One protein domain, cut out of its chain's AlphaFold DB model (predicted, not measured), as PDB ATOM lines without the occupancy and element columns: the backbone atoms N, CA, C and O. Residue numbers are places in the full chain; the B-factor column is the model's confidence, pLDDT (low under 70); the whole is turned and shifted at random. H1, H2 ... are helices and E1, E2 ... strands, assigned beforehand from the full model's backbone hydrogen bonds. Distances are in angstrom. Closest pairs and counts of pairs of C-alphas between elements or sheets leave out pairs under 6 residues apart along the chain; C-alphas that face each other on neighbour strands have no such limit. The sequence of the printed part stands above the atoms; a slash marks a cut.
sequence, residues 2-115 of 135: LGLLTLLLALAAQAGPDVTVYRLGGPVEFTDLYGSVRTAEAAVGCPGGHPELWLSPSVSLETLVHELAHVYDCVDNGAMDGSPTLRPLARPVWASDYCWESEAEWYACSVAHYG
ATOM      1  N   LEU A   2     298.013 370.872 364.430       45.41
ATOM      2  CA  LEU A   2     297.226 370.468 365.617       45.41
ATOM      3  C   LEU A   2     297.972 369.560 366.623       45.41
ATOM      4  O   LEU A   2     297.683 369.635 367.808       45.41
ATOM      5  N   GLY A   3     298.942 368.744 366.191       45.38
ATOM      6  CA  GLY A   3     299.613 367.773 367.079       45.38
ATOM      7  C   GLY A   3     300.539 368.383 368.141       45.38
ATOM      8  O   GLY A   3     300.596 367.883 369.259       45.38
ATOM      9  N   LEU A   4     301.216 369.495 367.830       53.75
ATOM     10  CA  LEU A   4     302.086 370.196 368.787       53.75
ATOM     11  C   LEU A   4     301.260 370.864 369.900       53.75
ATOM     12  O   LEU A   4     301.681 370.930 371.046       53.75
ATOM     13  N   LEU A   5     300.044 371.305 369.560       49.12
ATOM     14  CA  LEU A   5     299.108 371.979 370.457       49.12
ATOM     15  C   LEU A   5     298.597 371.056 371.572       49.12
ATOM     16  O   LEU A   5     298.506 371.467 372.725       49.12
ATOM     17  N   THR A   6     298.262 369.813 371.223       53.62
ATOM     18  CA  THR A   6     297.776 368.810 372.180       53.62
ATOM     19  C   THR A   6     298.900 368.330 373.093       53.62
ATOM     20  O   THR A   6     298.674 368.122 374.281       53.62
ATOM     21  N   LEU A   7     300.118 368.221 372.555       55.94
ATOM     22  CA  LEU A   7     301.312 367.897 373.329       55.94
ATOM     23  C   LEU A   7     301.643 369.021 374.329       55.94
ATOM     24  O   LEU A   7     301.826 368.748 375.508       55.94
ATOM     25  N   LEU A   8     301.596 370.283 373.895       57.16
ATOM     26  CA  LEU A   8     301.804 371.475 374.730       57.16
ATOM     27  C   LEU A   8     300.847 371.564 375.926       57.16
ATOM     28  O   LEU A   8     301.284 371.787 377.050       57.16
ATOM     29  N   LEU A   9     299.547 371.362 375.695       57.47
ATOM     30  CA  LEU A   9     298.538 371.375 376.762       57.47
ATOM     31  C   LEU A   9     298.714 370.197 377.733       57.47
ATOM     32  O   LEU A   9     298.484 370.351 378.927       57.47
ATOM     33  N   ALA A  10     299.153 369.037 377.237       56.31
ATOM     34  CA  ALA A  10     299.426 367.867 378.068       56.31
ATOM     35  C   ALA A  10     300.730 367.991 378.882       56.31
ATOM     36  O   ALA A  10     300.813 367.448 379.979       56.31
ATOM     37  N   LEU A  11     301.744 368.699 378.376       56.03
ATOM     38  CA  LEU A  11     302.972 369.008 379.122       56.03
ATOM     39  C   LEU A  11     302.741 370.101 380.169       56.03
ATOM     40  O   LEU A  11     303.164 369.930 381.306       56.03
ATOM     41  N   ALA A  12     301.999 371.160 379.834       54.34
ATOM     42  CA  ALA A  12     301.622 372.192 380.803       54.34
ATOM     43  C   ALA A  12     300.764 371.620 381.947       54.34
ATOM     44  O   ALA A  12     300.986 371.954 383.101       54.34
ATOM     45  N   ALA A  13     299.855 370.681 381.657       53.78
ATOM     46  CA  ALA A  13     299.070 369.998 382.690       53.78
ATOM     47  C   ALA A  13     299.910 369.117 383.641       53.78
ATOM     48  O   ALA A  13     299.444 368.796 384.731       53.78
ATOM     49  N   GLN A  14     301.127 368.721 383.246       53.94
ATOM     50  CA  GLN A  14     302.063 367.977 384.101       53.94
ATOM     51  C   GLN A  14     302.938 368.900 384.961       53.94
ATOM     52  O   GLN A  14     303.346 368.486 386.042       53.94
ATOM     53  N   ALA A  15     303.157 370.148 384.530       53.72
ATOM     54  CA  ALA A  15     303.840 371.188 385.303       53.72
ATOM     55  C   ALA A  15     302.956 371.812 386.405       53.72
ATOM     56  O   ALA A  15     303.393 372.708 387.109       53.72
ATOM     57  N   GLY A  16     301.724 371.330 386.590       53.25
ATOM     58  CA  GLY A  16     300.779 371.833 387.588       53.25
ATOM     59  C   GLY A  16     299.724 372.783 386.996       53.25
ATOM     60  O   GLY A  16     299.910 373.334 385.914       53.25
ATOM     61  N   PRO A  17     298.571 372.954 387.666       57.84
ATOM     62  CA  PRO A  17     297.442 373.745 387.162       57.84
ATOM     63  C   PRO A  17     297.691 375.265 387.066       57.84
ATOM     64  O   PRO A  17     296.811 375.973 386.580       57.84
ATOM     65  N   ASP A  18     298.864 375.760 387.471       76.88
ATOM     66  CA  ASP A  18     299.136 377.183 387.714       76.88
ATOM     67  C   ASP A  18     300.117 377.812 386.701       76.88
ATOM     68  O   ASP A  18     300.928 378.653 387.058       76.88
ATOM     69  N   VAL A  19     300.055 377.441 385.416       85.25
ATOM     70  CA  VAL A  19     300.809 378.144 384.353       85.25
ATOM     71  C   VAL A  19     299.878 379.024 383.527       85.25
ATOM     72  O   VAL A  19     298.927 378.530 382.915       85.25
ATOM     73  N   THR A  20     300.175 380.323 383.429       90.25
ATOM     74  CA  THR A  20     299.479 381.211 382.482       90.25
ATOM     75  C   THR A  20     300.206 381.211 381.145       90.25
ATOM     76  O   THR A  20     301.382 381.549 381.075       90.25
ATOM     77  N   VAL A  21     299.504 380.874 380.060       90.44
ATOM     78  CA  VAL A  21     300.084 380.853 378.707       90.44
ATOM     79  C   VAL A  21     299.464 381.943 377.835       90.44
ATOM     80  O   VAL A  21     298.267 381.911 377.539       90.44
ATOM     81  N   TYR A  22     300.294 382.861 377.348       91.81
ATOM     82  CA  TYR A  22     299.919 383.926 376.425       91.81
ATOM     83  C   TYR A  22     300.390 383.598 375.007       91.81
ATOM     84  O   TYR A  22     301.568 383.345 374.756       91.81
ATOM     85  N   ARG A  23     299.467 383.639 374.045       86.62
ATOM     86  CA  ARG A  23     299.783 383.487 372.619       86.62
ATOM     87  C   ARG A  23     299.767 384.839 371.944       86.62
ATOM     88  O   ARG A  23     298.754 385.536 371.995       86.62
ATOM     89  N   LEU A  24     300.867 385.180 371.291       88.81
ATOM     90  CA  LEU A  24     301.020 386.467 370.628       88.81
ATOM     91  C   LEU A  24     300.758 386.361 369.122       88.81
ATOM     92  O   LEU A  24     300.750 385.278 368.539       88.81
ATOM     93  N   GLY A  25     300.535 387.514 368.488       88.62
ATOM     94  CA  GLY A  25     300.419 387.635 367.029       88.62
ATOM     95  C   GLY A  25     301.762 387.792 366.303       88.62
ATOM     96  O   GLY A  25     301.776 387.887 365.079       88.62
ATOM     97  N   GLY A  26     302.874 387.839 367.040       89.88
ATOM     98  CA  GLY A  26     304.226 388.084 366.536       89.88
ATOM     99  C   GLY A  26     305.284 387.743 367.593       89.88
ATOM    100  O   GLY A  26     304.947 387.056 368.562       89.88
ATOM    101  N   PRO A  27     306.538 388.202 367.417       91.88
ATOM    102  CA  PRO A  27     307.602 388.020 368.402       91.88
ATOM    103  C   PRO A  27     307.214 388.560 369.782       91.88
ATOM    104  O   PRO A  27     306.432 389.504 369.896       91.88
ATOM    105  N   VAL A  28     307.788 387.969 370.827       92.19
ATOM    106  CA  VAL A  28     307.665 388.458 372.199       92.19
ATOM    107  C   VAL A  28     308.575 389.667 372.362       92.19
ATOM    108  O   VAL A  28     309.785 389.540 372.199       92.19
ATOM    109  N   GLU A  29     308.007 390.826 372.685       92.56
ATOM    110  CA  GLU A  29     308.767 392.009 373.087       92.56
ATOM    111  C   GLU A  29     308.891 392.061 374.610       92.56
ATOM    112  O   GLU A  29     307.891 391.972 375.322       92.56
ATOM    113  N   PHE A  30     310.112 392.231 375.112       85.50
ATOM    114  CA  PHE A  30     310.380 392.369 376.543       85.50
ATOM    115  C   PHE A  30     311.534 393.339 376.795       85.50
ATOM    116  O   PHE A  30     312.356 393.593 375.915       85.50
ATOM    117  N   THR A  31     311.591 393.891 378.004       84.69
ATOM    118  CA  THR A  31     312.693 394.748 378.449       84.69
ATOM    119  C   THR A  31     313.688 393.899 379.229       84.69
ATOM    120  O   THR A  31     313.316 393.307 380.240       84.69
ATOM    121  N   ASP A  32     314.936 393.832 378.767       78.12
ATOM    122  CA  ASP A  32     315.994 393.097 379.462       78.12
ATOM    123  C   ASP A  32     316.425 393.791 380.770       78.12
ATOM    124  O   ASP A  32     316.044 394.927 381.071       78.12
ATOM    125  N   LEU A  33     317.262 393.109 381.558       67.25
ATOM    126  CA  LEU A  33     317.826 393.629 382.812       67.25
ATOM    127  C   LEU A  33     318.675 394.907 382.649       67.25
ATOM    128  O   LEU A  33     318.988 395.565 383.643       67.25
ATOM    129  N   TYR A  34     319.016 395.294 381.417       74.75
ATOM    130  CA  TYR A  34     319.729 396.529 381.090       74.75
ATOM    131  C   TYR A  34     318.796 397.642 380.591       74.75
ATOM    132  O   TYR A  34     319.267 398.713 380.200       74.75
ATOM    133  N   GLY A  35     317.478 397.418 380.603       82.19
ATOM    134  CA  GLY A  35     316.483 398.387 380.154       82.19
ATOM    135  C   GLY A  35     316.320 398.461 378.634       82.19
ATOM    136  O   GLY A  35     315.672 399.387 378.144       82.19
ATOM    137  N   SER A  36     316.899 397.527 377.872       88.25
ATOM    138  CA  SER A  36     316.768 397.497 376.413       88.25
ATOM    139  C   SER A  36     315.570 396.654 375.995       88.25
ATOM    140  O   SER A  36     315.381 395.546 376.490       88.25
ATOM    141  N   VAL A  37     314.783 397.154 375.039       90.75
ATOM    142  CA  VAL A  37     313.715 396.360 374.422       90.75
ATOM    143  C   VAL A  37     314.337 395.327 373.483       90.75
ATOM    144  O   VAL A  37     315.148 395.662 372.614       90.75
ATOM    145  N   ARG A  38     313.956 394.067 373.666       87.62
ATOM    146  CA  ARG A  38     314.392 392.905 372.891       87.62
ATOM    147  C   ARG A  38     313.187 392.205 372.283       87.62
ATOM    148  O   ARG A  38     312.062 392.378 372.743       87.62
ATOM    149  N   THR A  39     313.451 391.404 371.255       92.50
ATOM    150  CA  THR A  39     312.472 390.482 370.675       92.50
ATOM    151  C   THR A  39     312.978 389.051 370.788       92.50
ATOM    152  O   THR A  39     314.156 388.798 370.536       92.50
ATOM    153  N   ALA A  40     312.094 388.127 371.154       90.12
ATOM    154  CA  ALA A  40     312.364 386.692 371.194       90.12
ATOM    155  C   ALA A  40     311.177 385.883 370.655       90.12
ATOM    156  O   ALA A  40     310.081 386.399 370.430       90.12
ATOM    157  N   GLU A  41     311.401 384.595 370.414       92.44
ATOM    158  CA  GLU A  41     310.335 383.676 370.010       92.44
ATOM    159  C   GLU A  41     309.451 383.242 371.184       92.44
ATOM    160  O   GLU A  41     308.289 382.887 370.987       92.44
ATOM    161  N   ALA A  42     309.982 383.282 372.397       92.75
ATOM    162  CA  ALA A  42     309.258 383.007 373.620       92.75
ATOM    163  C   ALA A  42     309.935 383.727 374.794       92.75
ATOM    164  O   ALA A  42     311.035 384.255 374.634       92.75
ATOM    165  N   ALA A  43     309.242 383.799 375.926       91.94
ATOM    166  CA  ALA A  43     309.809 384.249 377.191       91.94
ATOM    167  C   ALA A  43     309.004 383.671 378.355       91.94
ATOM    168  O   ALA A  43     307.797 383.429 378.212       91.94
ATOM    169  N   VAL A  44     309.649 383.541 379.512       92.44
ATOM    170  CA  VAL A  44     309.010 383.163 380.774       92.44
ATOM    171  C   VAL A  44     309.281 384.193 381.860       92.44
ATOM    172  O   VAL A  44     310.355 384.785 381.952       92.44
ATOM    173  N   GLY A  45     308.272 384.406 382.698       91.44
ATOM    174  CA  GLY A  45     308.364 385.157 383.939       91.44
ATOM    175  C   GLY A  45     307.804 384.335 385.091       91.44
ATOM    176  O   GLY A  45     306.973 383.456 384.885       91.44
ATOM    177  N   CYS A  46     308.237 384.647 386.310       92.19
ATOM    178  CA  CYS A  46     307.792 383.975 387.533       92.19
ATOM    179  C   CYS A  46     307.259 384.973 388.587       92.19
ATOM    180  O   CYS A  46     307.781 385.048 389.705       92.19
ATOM    181  N   PRO A  47     306.277 385.839 388.259       91.06
ATOM    182  CA  PRO A  47     305.738 386.799 389.220       91.06
ATOM    183  C   PRO A  47     305.083 386.096 390.416       91.06
ATOM    184  O   PRO A  47     304.060 385.432 390.292       91.06
ATOM    185  N   GLY A  48     305.663 386.270 391.606       88.62
ATOM    186  CA  GLY A  48     305.110 385.709 392.843       88.62
ATOM    187  C   GLY A  48     305.085 384.177 392.879       88.62
ATOM    188  O   GLY A  48     304.224 383.620 393.555       88.62
ATOM    189  N   GLY A  49     305.991 383.515 392.151       89.50
ATOM    190  CA  GLY A  49     306.027 382.056 392.031       89.50
ATOM    191  C   GLY A  49     305.014 381.478 391.043       89.50
ATOM    192  O   GLY A  49     304.818 380.268 391.012       89.50
ATOM    193  N   HIS A  50     304.355 382.328 390.250       91.31
ATOM    194  CA  HIS A  50     303.398 381.912 389.230       91.31
ATOM    195  C   HIS A  50     304.037 382.006 387.841       91.31
ATOM    196  O   HIS A  50     304.324 383.120 387.397       91.31
ATOM    197  N   PRO A  51     304.276 380.892 387.134       91.88
ATOM    198  CA  PRO A  51     304.885 380.930 385.813       91.88
ATOM    199  C   PRO A  51     303.939 381.522 384.761       91.88
ATOM    200  O   PRO A  51     302.801 381.085 384.557       91.88
ATOM    201  N   GLU A  52     304.464 382.492 384.027       93.75
ATOM    202  CA  GLU A  52     303.826 383.140 382.890       93.75
ATOM    203  C   GLU A  52     304.667 382.887 381.634       93.75
ATOM    204  O   GLU A  52     305.823 383.292 381.574       93.75
ATOM    205  N   LEU A  53     304.099 382.201 380.637       93.81
ATOM    206  CA  LEU A  53     304.771 381.806 379.395       93.81
ATOM    207  C   LEU A  53     304.178 382.562 378.199       93.81
ATOM    208  O   LEU A  53     303.008 382.372 377.854       93.81
ATOM    209  N   TRP A  54     304.993 383.363 377.515       94.62
ATOM    210  CA  TRP A  54     304.628 384.055 376.274       94.62
ATOM    211  C   TRP A  54     305.212 383.331 375.061       94.62
ATOM    212  O   TRP A  54     306.403 383.044 375.022       94.62
ATOM    213  N   LEU A  55     304.380 383.058 374.050       92.81
ATOM    214  CA  LEU A  55     304.772 382.301 372.856       92.81
ATOM    215  C   LEU A  55     304.461 383.061 371.561       92.81
ATOM    216  O   LEU A  55     303.303 383.417 371.297       92.81
ATOM    217  N   SER A  56     305.483 383.220 370.716       93.56
ATOM    218  CA  SER A  56     305.343 383.604 369.307       93.56
ATOM    219  C   SER A  56     304.745 382.451 368.485       93.56
ATOM    220  O   SER A  56     305.007 381.278 368.770       93.56
ATOM    221  N   PRO A  57     304.014 382.739 367.392       88.38
ATOM    222  CA  PRO A  57     303.590 381.720 366.431       88.38
ATOM    223  C   PRO A  57     304.746 380.946 365.783       88.38
ATOM    224  O   PRO A  57     304.528 379.846 365.275       88.38
ATOM    225  N   SER A  58     305.947 381.531 365.759       91.19
ATOM    226  CA  SER A  58     307.141 380.960 365.130       91.19
ATOM    227  C   SER A  58     308.028 380.158 366.080       91.19
ATOM    228  O   SER A  58     309.082 379.717 365.637       91.19
ATOM    229  N   VAL A  59     307.631 379.978 367.348       91.25
ATOM    230  CA  VAL A  59     308.485 379.355 368.369       91.25
ATOM    231  C   VAL A  59     309.013 377.989 367.934       91.25
ATOM    232  O   VAL A  59     308.250 377.094 367.547       91.25
ATOM    233  N   SER A  60     310.335 377.834 367.987       90.88
ATOM    234  CA  SER A  60     310.992 376.558 367.725       90.88
ATOM    235  C   SER A  60     310.764 375.555 368.867       90.88
ATOM    236  O   SER A  60     310.475 375.924 370.006       90.88
ATOM    237  N   LEU A  61     310.901 374.255 368.581       87.25
ATOM    238  CA  LEU A  61     310.805 373.225 369.625       87.25
ATOM    239  C   LEU A  61     311.918 373.373 370.670       87.25
ATOM    240  O   LEU A  61     311.667 373.164 371.851       87.25
ATOM    241  N   GLU A  62     313.126 373.735 370.240       87.94
ATOM    242  CA  GLU A  62     314.277 373.935 371.125       87.94
ATOM    243  C   GLU A  62     314.029 375.094 372.094       87.94
ATOM    244  O   GLU A  62     314.134 374.911 373.306       87.94
ATOM    245  N   THR A  63     313.583 376.241 371.576       91.25
ATOM    246  CA  THR A  63     313.181 377.393 372.396       91.25
ATOM    247  C   THR A  63     312.055 377.024 373.353       91.25
ATOM    248  O   THR A  63     312.096 377.372 374.524       91.25
ATOM    249  N   LEU A  64     311.059 376.267 372.895       90.19
ATOM    250  CA  LEU A  64     309.965 375.842 373.760       90.19
ATOM    251  C   LEU A  64     310.441 374.945 374.913       90.19
ATOM    252  O   LEU A  64     309.954 375.093 376.029       90.19
ATOM    253  N   VAL A  65     311.356 374.006 374.663       89.69
ATOM    254  CA  VAL A  65     311.918 373.150 375.723       89.69
ATOM    255  C   VAL A  65     312.703 373.986 376.734       89.69
ATOM    256  O   VAL A  65     312.558 373.761 377.933       89.69
ATOM    257  N   HIS A  66     313.478 374.962 376.256       92.38
ATOM    258  CA  HIS A  66     314.197 375.915 377.098       92.38
ATOM    259  C   HIS A  66     313.236 376.694 378.013       92.38
ATOM    260  O   HIS A  66     313.368 376.639 379.231       92.38
ATOM    261  N   GLU A  67     312.192 377.313 377.459       92.88
ATOM    262  CA  GLU A  67     311.213 378.046 378.272       92.88
ATOM    263  C   GLU A  67     310.433 377.139 379.231       92.88
ATOM    264  O   GLU A  67     310.152 377.509 380.369       92.88
ATOM    265  N   LEU A  68     310.087 375.918 378.813       90.44
ATOM    266  CA  LEU A  68     309.425 374.968 379.707       90.44
ATOM    267  C   LEU A  68     310.313 374.599 380.898       90.44
ATOM    268  O   LEU A  68     309.775 374.378 381.980       90.44
ATOM    269  N   ALA A  69     311.638 374.569 380.740       90.25
ATOM    270  CA  ALA A  69     312.537 374.395 381.874       90.25
ATOM    271  C   ALA A  69     312.368 375.541 382.883       90.25
ATOM    272  O   ALA A  69     312.133 375.263 384.054       90.25
ATOM    273  N   HIS A  70     312.354 376.805 382.446       91.56
ATOM    274  CA  HIS A  70     312.081 377.941 383.341       91.56
ATOM    275  C   HIS A  70     310.714 377.869 384.024       91.56
ATOM    276  O   HIS A  70     310.588 378.228 385.194       91.56
ATOM    277  N   VAL A  71     309.688 377.372 383.324       91.19
ATOM    278  CA  VAL A  71     308.380 377.113 383.942       91.19
ATOM    279  C   VAL A  71     308.516 376.092 385.072       91.19
ATOM    280  O   VAL A  71     307.994 376.333 386.155       91.19
ATOM    281  N   TYR A  72     309.226 374.981 384.853       87.12
ATOM    282  CA  TYR A  72     309.448 373.976 385.898       87.12
ATOM    283  C   TYR A  72     310.239 374.521 387.093       87.12
ATOM    284  O   TYR A  72     309.859 374.226 388.220       87.12
ATOM    285  N   ASP A  73     311.284 375.319 386.854       87.62
ATOM    286  CA  ASP A  73     312.069 376.002 387.901       87.62
ATOM    287  C   ASP A  73     311.143 376.839 388.801       87.62
ATOM    288  O   ASP A  73     311.035 376.615 390.005       87.62
ATOM    289  N   CYS A  74     310.330 377.691 388.164       90.00
ATOM    290  CA  CYS A  74     309.357 378.538 388.844       90.00
ATOM    291  C   CYS A  74     308.325 377.740 389.651       90.00
ATOM    292  O   CYS A  74     307.994 378.123 390.771       90.00
ATOM    293  N   VAL A  75     307.809 376.635 389.107       88.19
ATOM    294  CA  VAL A  75     306.830 375.787 389.808       88.19
ATOM    295  C   VAL A  75     307.442 375.101 391.027       88.19
ATOM    296  O   VAL A  75     306.751 374.936 392.033       88.19
ATOM    297  N   ASP A  76     308.705 374.675 390.946       85.56
ATOM    298  CA  ASP A  76     309.341 373.873 391.994       85.56
ATOM    299  C   ASP A  76     309.549 374.674 393.285       85.56
ATOM    300  O   ASP A  76     309.226 374.200 394.378       85.56
ATOM    301  N   ASN A  77     310.048 375.908 393.174       84.75
ATOM    302  CA  ASN A  77     310.443 376.706 394.338       84.75
ATOM    303  C   ASN A  77     309.898 378.149 394.349       84.75
ATOM    304  O   ASN A  77     310.179 378.902 395.288       84.75
ATOM    305  N   GLY A  78     309.100 378.538 393.353       89.88
ATOM    306  CA  GLY A  78     308.566 379.893 393.216       89.88
ATOM    307  C   GLY A  78     309.573 380.917 392.682       89.88
ATOM    308  O   GLY A  78     309.325 382.121 392.799       89.88
ATOM    309  N   ALA A  79     310.704 380.472 392.132       89.38
ATOM    310  CA  ALA A  79     311.770 381.307 391.597       89.38
ATOM    311  C   ALA A  79     312.321 380.746 390.276       89.38
ATOM    312  O   ALA A  79     312.194 379.574 389.964       89.38
ATOM    313  N   MET A  80     312.942 381.614 389.478       89.56
ATOM    314  CA  MET A  80     313.731 381.207 388.312       89.56
ATOM    315  C   MET A  80     315.211 381.378 388.653       89.56
ATOM    316  O   MET A  80     315.814 382.395 388.302       89.56
ATOM    317  N   ASP A  81     315.759 380.452 389.433       90.12
ATOM    318  CA  ASP A  81     317.131 380.509 389.949       90.12
ATOM    319  C   ASP A  81     318.023 379.340 389.501       90.12
ATOM    320  O   ASP A  81     319.207 379.314 389.845       90.12
ATOM    321  N   GLY A  82     317.503 378.434 388.671       86.31
ATOM    322  CA  GLY A  82     318.218 377.285 388.117       86.31
ATOM    323  C   GLY A  82     318.313 376.090 389.065       86.31
ATOM    324  O   GLY A  82     319.122 375.186 388.831       86.31
ATOM    325  N   SER A  83     317.524 376.065 390.141       75.31
ATOM    326  CA  SER A  83     317.487 374.947 391.081       75.31
ATOM    327  C   SER A  83     316.844 373.702 390.440       75.31
ATOM    328  O   SER A  83     315.863 373.817 389.712       75.31
ATOM    329  N   PRO A  84     317.342 372.475 390.702       63.41
ATOM    330  CA  PRO A  84     318.457 372.100 391.579       63.41
ATOM    331  C   PRO A  84     319.801 371.946 390.840       63.41
ATOM    332  O   PRO A  84     320.702 371.252 391.326       63.41
ATOM    333  N   THR A  85     319.945 372.493 389.634       70.25
ATOM    334  CA  THR A  85     321.125 372.245 388.805       70.25
ATOM    335  C   THR A  85     322.338 373.012 389.323       70.25
ATOM    336  O   THR A  85     322.285 374.195 389.633       70.25
ATOM    337  N   LEU A  86     323.475 372.321 389.395       72.50
ATOM    338  CA  LEU A  86     324.763 372.940 389.692       72.50
ATOM    339  C   LEU A  86     325.493 373.231 388.385       72.50
ATOM    340  O   LEU A  86     325.782 372.308 387.619       72.50
ATOM    341  N   ARG A  87     325.830 374.497 388.145       81.06
ATOM    342  CA  ARG A  87     326.711 374.880 387.043       81.06
ATOM    343  C   ARG A  87     328.144 374.383 387.287       81.06
ATOM    344  O   ARG A  87     328.661 374.519 388.399       81.06
ATOM    345  N   PRO A  88     328.811 373.784 386.280       83.50
ATOM    346  CA  PRO A  88     330.175 373.296 386.434       83.50
ATOM    347  C   PRO A  88     331.155 374.462 386.637       83.50
ATOM    348  O   PRO A  88     330.858 375.613 386.341       83.50
ATOM    349  N   LEU A  89     332.370 374.174 387.114       84.69
ATOM    350  CA  LEU A  89     333.380 375.219 387.362       84.69
ATOM    351  C   LEU A  89     333.914 375.880 386.082       84.69
ATOM    352  O   LEU A  89     334.465 376.978 386.135       84.69
ATOM    353  N   ALA A  90     333.796 375.202 384.943       87.25
ATOM    354  CA  ALA A  90     334.272 375.682 383.656       87.25
ATOM    355  C   ALA A  90     333.172 375.552 382.607       87.25
ATOM    356  O   ALA A  90     332.474 374.535 382.553       87.25
ATOM    357  N   ARG A  91     333.057 376.570 381.750       89.06
ATOM    358  CA  ARG A  91     332.071 376.589 380.673       89.06
ATOM    359  C   ARG A  91     332.388 375.514 379.632       89.06
ATOM    360  O   ARG A  91     333.487 375.544 379.071       89.06
ATOM    361  N   PRO A  92     331.459 374.588 379.332       88.06
ATOM    362  CA  PRO A  92     331.661 373.628 378.256       88.06
ATOM    363  C   PRO A  92     331.592 374.314 376.887       88.06
ATOM    364  O   PRO A  92     330.943 375.341 376.722       88.06
ATOM    365  N   VAL A  93     332.232 373.716 375.879       91.75
ATOM    366  CA  VAL A  93     332.349 374.297 374.525       91.75
ATOM    367  C   VAL A  93     330.995 374.515 373.844       91.75
ATOM    368  O   VAL A  93     330.864 375.428 373.035       91.75
ATOM    369  N   TRP A  94     329.995 373.691 374.157       90.12
ATOM    370  CA  TRP A  94     328.659 373.826 373.574       90.12
ATOM    371  C   TRP A  94     327.870 375.004 374.159       90.12
ATOM    372  O   TRP A  94     326.959 375.499 373.500       90.12
ATOM    373  N   ALA A  95     328.193 375.452 375.377       90.44
ATOM    374  CA  ALA A  95     327.427 376.487 376.054       90.44
ATOM    375  C   ALA A  95     327.812 377.872 375.525       90.44
ATOM    376  O   ALA A  95     328.981 378.274 375.561       90.44
ATOM    377  N   SER A  96     326.806 378.605 375.050       91.62
ATOM    378  CA  SER A  96     326.950 379.998 374.637       91.62
ATOM    379  C   SER A  96     327.237 380.913 375.834       91.62
ATOM    380  O   SER A  96     327.120 380.508 376.993       91.62
ATOM    381  N   ASP A  97     327.606 382.168 375.556       92.38
ATOM    382  CA  ASP A  97     327.727 383.192 376.601       92.38
ATOM    383  C   ASP A  97     326.398 383.366 377.355       92.38
ATOM    384  O   ASP A  97     326.411 383.403 378.580       92.38
ATOM    385  N   TYR A  98     325.275 383.352 376.630       89.25
ATOM    386  CA  TYR A  98     323.917 383.430 377.175       89.25
ATOM    387  C   TYR A  98     323.616 382.289 378.157       89.25
ATOM    388  O   TYR A  98     323.299 382.530 379.317       89.25
ATOM    389  N   CYS A  99     323.849 381.038 377.744       89.81
ATOM    390  CA  CYS A  99     323.661 379.872 378.611       89.81
ATOM    391  C   CYS A  99     324.574 379.882 379.846       89.81
ATOM    392  O   CYS A  99     324.362 379.122 380.783       89.81
ATOM    393  N   TRP A 100     325.645 380.676 379.835       89.94
ATOM    394  CA  TRP A 100     326.574 380.783 380.953       89.94
ATOM    395  C   TRP A 100     326.336 382.017 381.818       89.94
ATOM    396  O   TRP A 100     327.019 382.185 382.825       89.94
ATOM    397  N   GLU A 101     325.415 382.897 381.441       86.44
ATOM    398  CA  GLU A 101     325.261 384.203 382.074       86.44
ATOM    399  C   GLU A 101     324.644 384.091 383.473       86.44
ATOM    400  O   GLU A 101     325.139 384.704 384.421       86.44
ATOM    401  N   SER A 102     323.630 383.238 383.635       88.44
ATOM    402  CA  SER A 102     322.936 383.015 384.906       88.44
ATOM    403  C   SER A 102     322.724 381.524 385.188       88.44
ATOM    404  O   SER A 102     322.842 380.689 384.293       88.44
ATOM    405  N   GLU A 103     322.436 381.181 386.447       89.69
ATOM    406  CA  GLU A 103     322.101 379.800 386.833       89.69
ATOM    407  C   GLU A 103     320.785 379.337 386.182       89.69
ATOM    408  O   GLU A 103     320.708 378.209 385.700       89.69
ATOM    409  N   ALA A 104     319.795 380.229 386.068       90.81
ATOM    410  CA  ALA A 104     318.534 379.945 385.386       90.81
ATOM    411  C   ALA A 104     318.750 379.618 383.898       90.81
ATOM    412  O   ALA A 104     318.239 378.615 383.400       90.81
ATOM    413  N   GLU A 105     319.552 380.422 383.191       91.38
ATOM    414  CA  GLU A 105     319.861 380.178 381.773       91.38
ATOM    415  C   GLU A 105     320.705 378.918 381.580       91.38
ATOM    416  O   GLU A 105     320.488 378.141 380.647       91.38
ATOM    417  N   TRP A 106     321.647 378.670 382.494       91.19
ATOM    418  CA  TRP A 106     322.420 377.434 382.500       91.19
ATOM    419  C   TRP A 106     321.519 376.208 382.625       91.19
ATOM    420  O   TRP A 106     321.682 375.244 381.865       91.19
ATOM    421  N   TYR A 107     320.562 376.247 383.549       89.31
ATOM    422  CA  TYR A 107     319.580 375.193 383.743       89.31
ATOM    423  C   TYR A 107     318.759 374.944 382.473       89.31
ATOM    424  O   TYR A 107     318.765 373.828 381.942       89.31
ATOM    425  N   ALA A 108     318.127 375.981 381.925       90.75
ATOM    426  CA  ALA A 108     317.258 375.846 380.762       90.75
ATOM    427  C   ALA A 108     318.014 375.402 379.499       90.75
ATOM    428  O   ALA A 108     317.560 374.507 378.778       90.75
ATOM    429  N   CYS A 109     319.212 375.940 379.256       91.19
ATOM    430  CA  CYS A 109     320.075 375.466 378.175       91.19
ATOM    431  C   CYS A 109     320.526 374.012 378.370       91.19
ATOM    432  O   CYS A 109     320.594 373.256 377.402       91.19
ATOM    433  N   SER A 110     320.825 373.596 379.604       88.44
ATOM    434  CA  SER A 110     321.215 372.212 379.898       88.44
ATOM    435  C   SER A 110     320.072 371.235 379.636       88.44
ATOM    436  O   SER A 110     320.296 370.184 379.033       88.44
ATOM    437  N   VAL A 111     318.842 371.592 380.015       88.00
ATOM    438  CA  VAL A 111     317.647 370.791 379.713       88.00
ATOM    439  C   VAL A 111     317.409 370.719 378.206       88.00
ATOM    440  O   VAL A 111     317.174 369.628 377.689       88.00
ATOM    441  N   ALA A 112     317.531 371.832 377.480       88.44
ATOM    442  CA  ALA A 112     317.389 371.837 376.023       88.44
ATOM    443  C   ALA A 112     318.471 370.997 375.317       88.44
ATOM    444  O   ALA A 112     318.179 370.315 374.335       88.44
ATOM    445  N   HIS A 113     319.705 371.000 375.834       88.19
ATOM    446  CA  HIS A 113     320.830 370.275 375.244       88.19
ATOM    447  C   HIS A 113     320.826 368.770 375.561       88.19
ATOM    448  O   HIS A 113     320.995 367.947 374.661       88.19
ATOM    449  N   TYR A 114     320.645 368.394 376.832       84.38
ATOM    450  CA  TYR A 114     320.745 367.002 377.293       84.38
ATOM    451  C   TYR A 114     319.389 366.299 377.432       84.38
ATOM    452  O   TYR A 114     319.343 365.071 377.511       84.38
ATOM    453  N   GLY A 115     318.286 367.049 377.502       78.31
ATOM    454  CA  GLY A 115     316.956 366.518 377.813       78.31
ATOM    455  C   GLY A 115     316.763 366.135 379.286       78.31
ATOM    456  O   GLY A 115     315.851 365.370 379.590       78.31
TER     457      GLY A 115
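Overview. This is residues 2 to 115 of the 135 residues of an uncharacterized protein of Dehalococcoidia bacterium (UniProt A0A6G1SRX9). A small sheet of three short strands has the long helix H2 packed on one face, and H3 packs on H2 away from the sheet. The hairpin E2 and E3 lies beyond the sheet on the side away from H2, H1 lies off to one end, and residues 78 to 102 swing out past H3 at the other. The 114 printed residues, class mixed, hold three named helices and five named strands in the order H1 E1 E2 E3 E4 E5 H2 H3. The mixed sheet has the order E1 E5 E4. The whole is compact, with a radius of gyration of the C-alphas of 13.9 A and spans of 41 by 31 by 29 A.

Along the chain. H1, residues 2 to 12, begins at C-alpha 2 (297.226, 370.468, 365.617) and is 15.9 A long. The strands are E1, residues 20 to 23, E2, 28 to 31, E3, 37 to 40, E4, 42 to 45, and E5, 52 to 55. H2, residues 61 to 77, is 25.0 A long. H3, residues 103 to 114, is 16.0 A long and ends at C-alpha 114 (320.745, 367.002, 377.293).

Arrangement. E1 and E5 are parallel, with N 22 and O 53 2.8 A apart. E4 and E5 form a hairpin, with N 45 and O 52 2.9 A apart. H2 is on this sheet in two layers, a helix on one face of a sheet, at a height over the sheet of 8.7 A, over E4 and along the strands. The closest C-alphas of H2 and E4 are those of Glu 67 and Val 44, 6.1 A apart. H3 touches H2 at a steep tilt of 49 degrees, opposite ways; the closest C-alphas are those of Ala 108 and His 66, 4.8 A apart. H1 and H2 are near each other. E2 and E3 form a hairpin, with N 28 and O 40 2.8 A apart. In H1, H2 and H3 every O i to N i+4 pair is within hydrogen-bond range.

Size, cuts and confidence. The C-alphas of Leu 2 and Leu 89, the two farthest apart, are 42.5 A apart. The printed part has no cut, and the link from H2 to H3 is long, 25 residues. The pLDDT is under 70 at residues 2 to 17, 33 and 84.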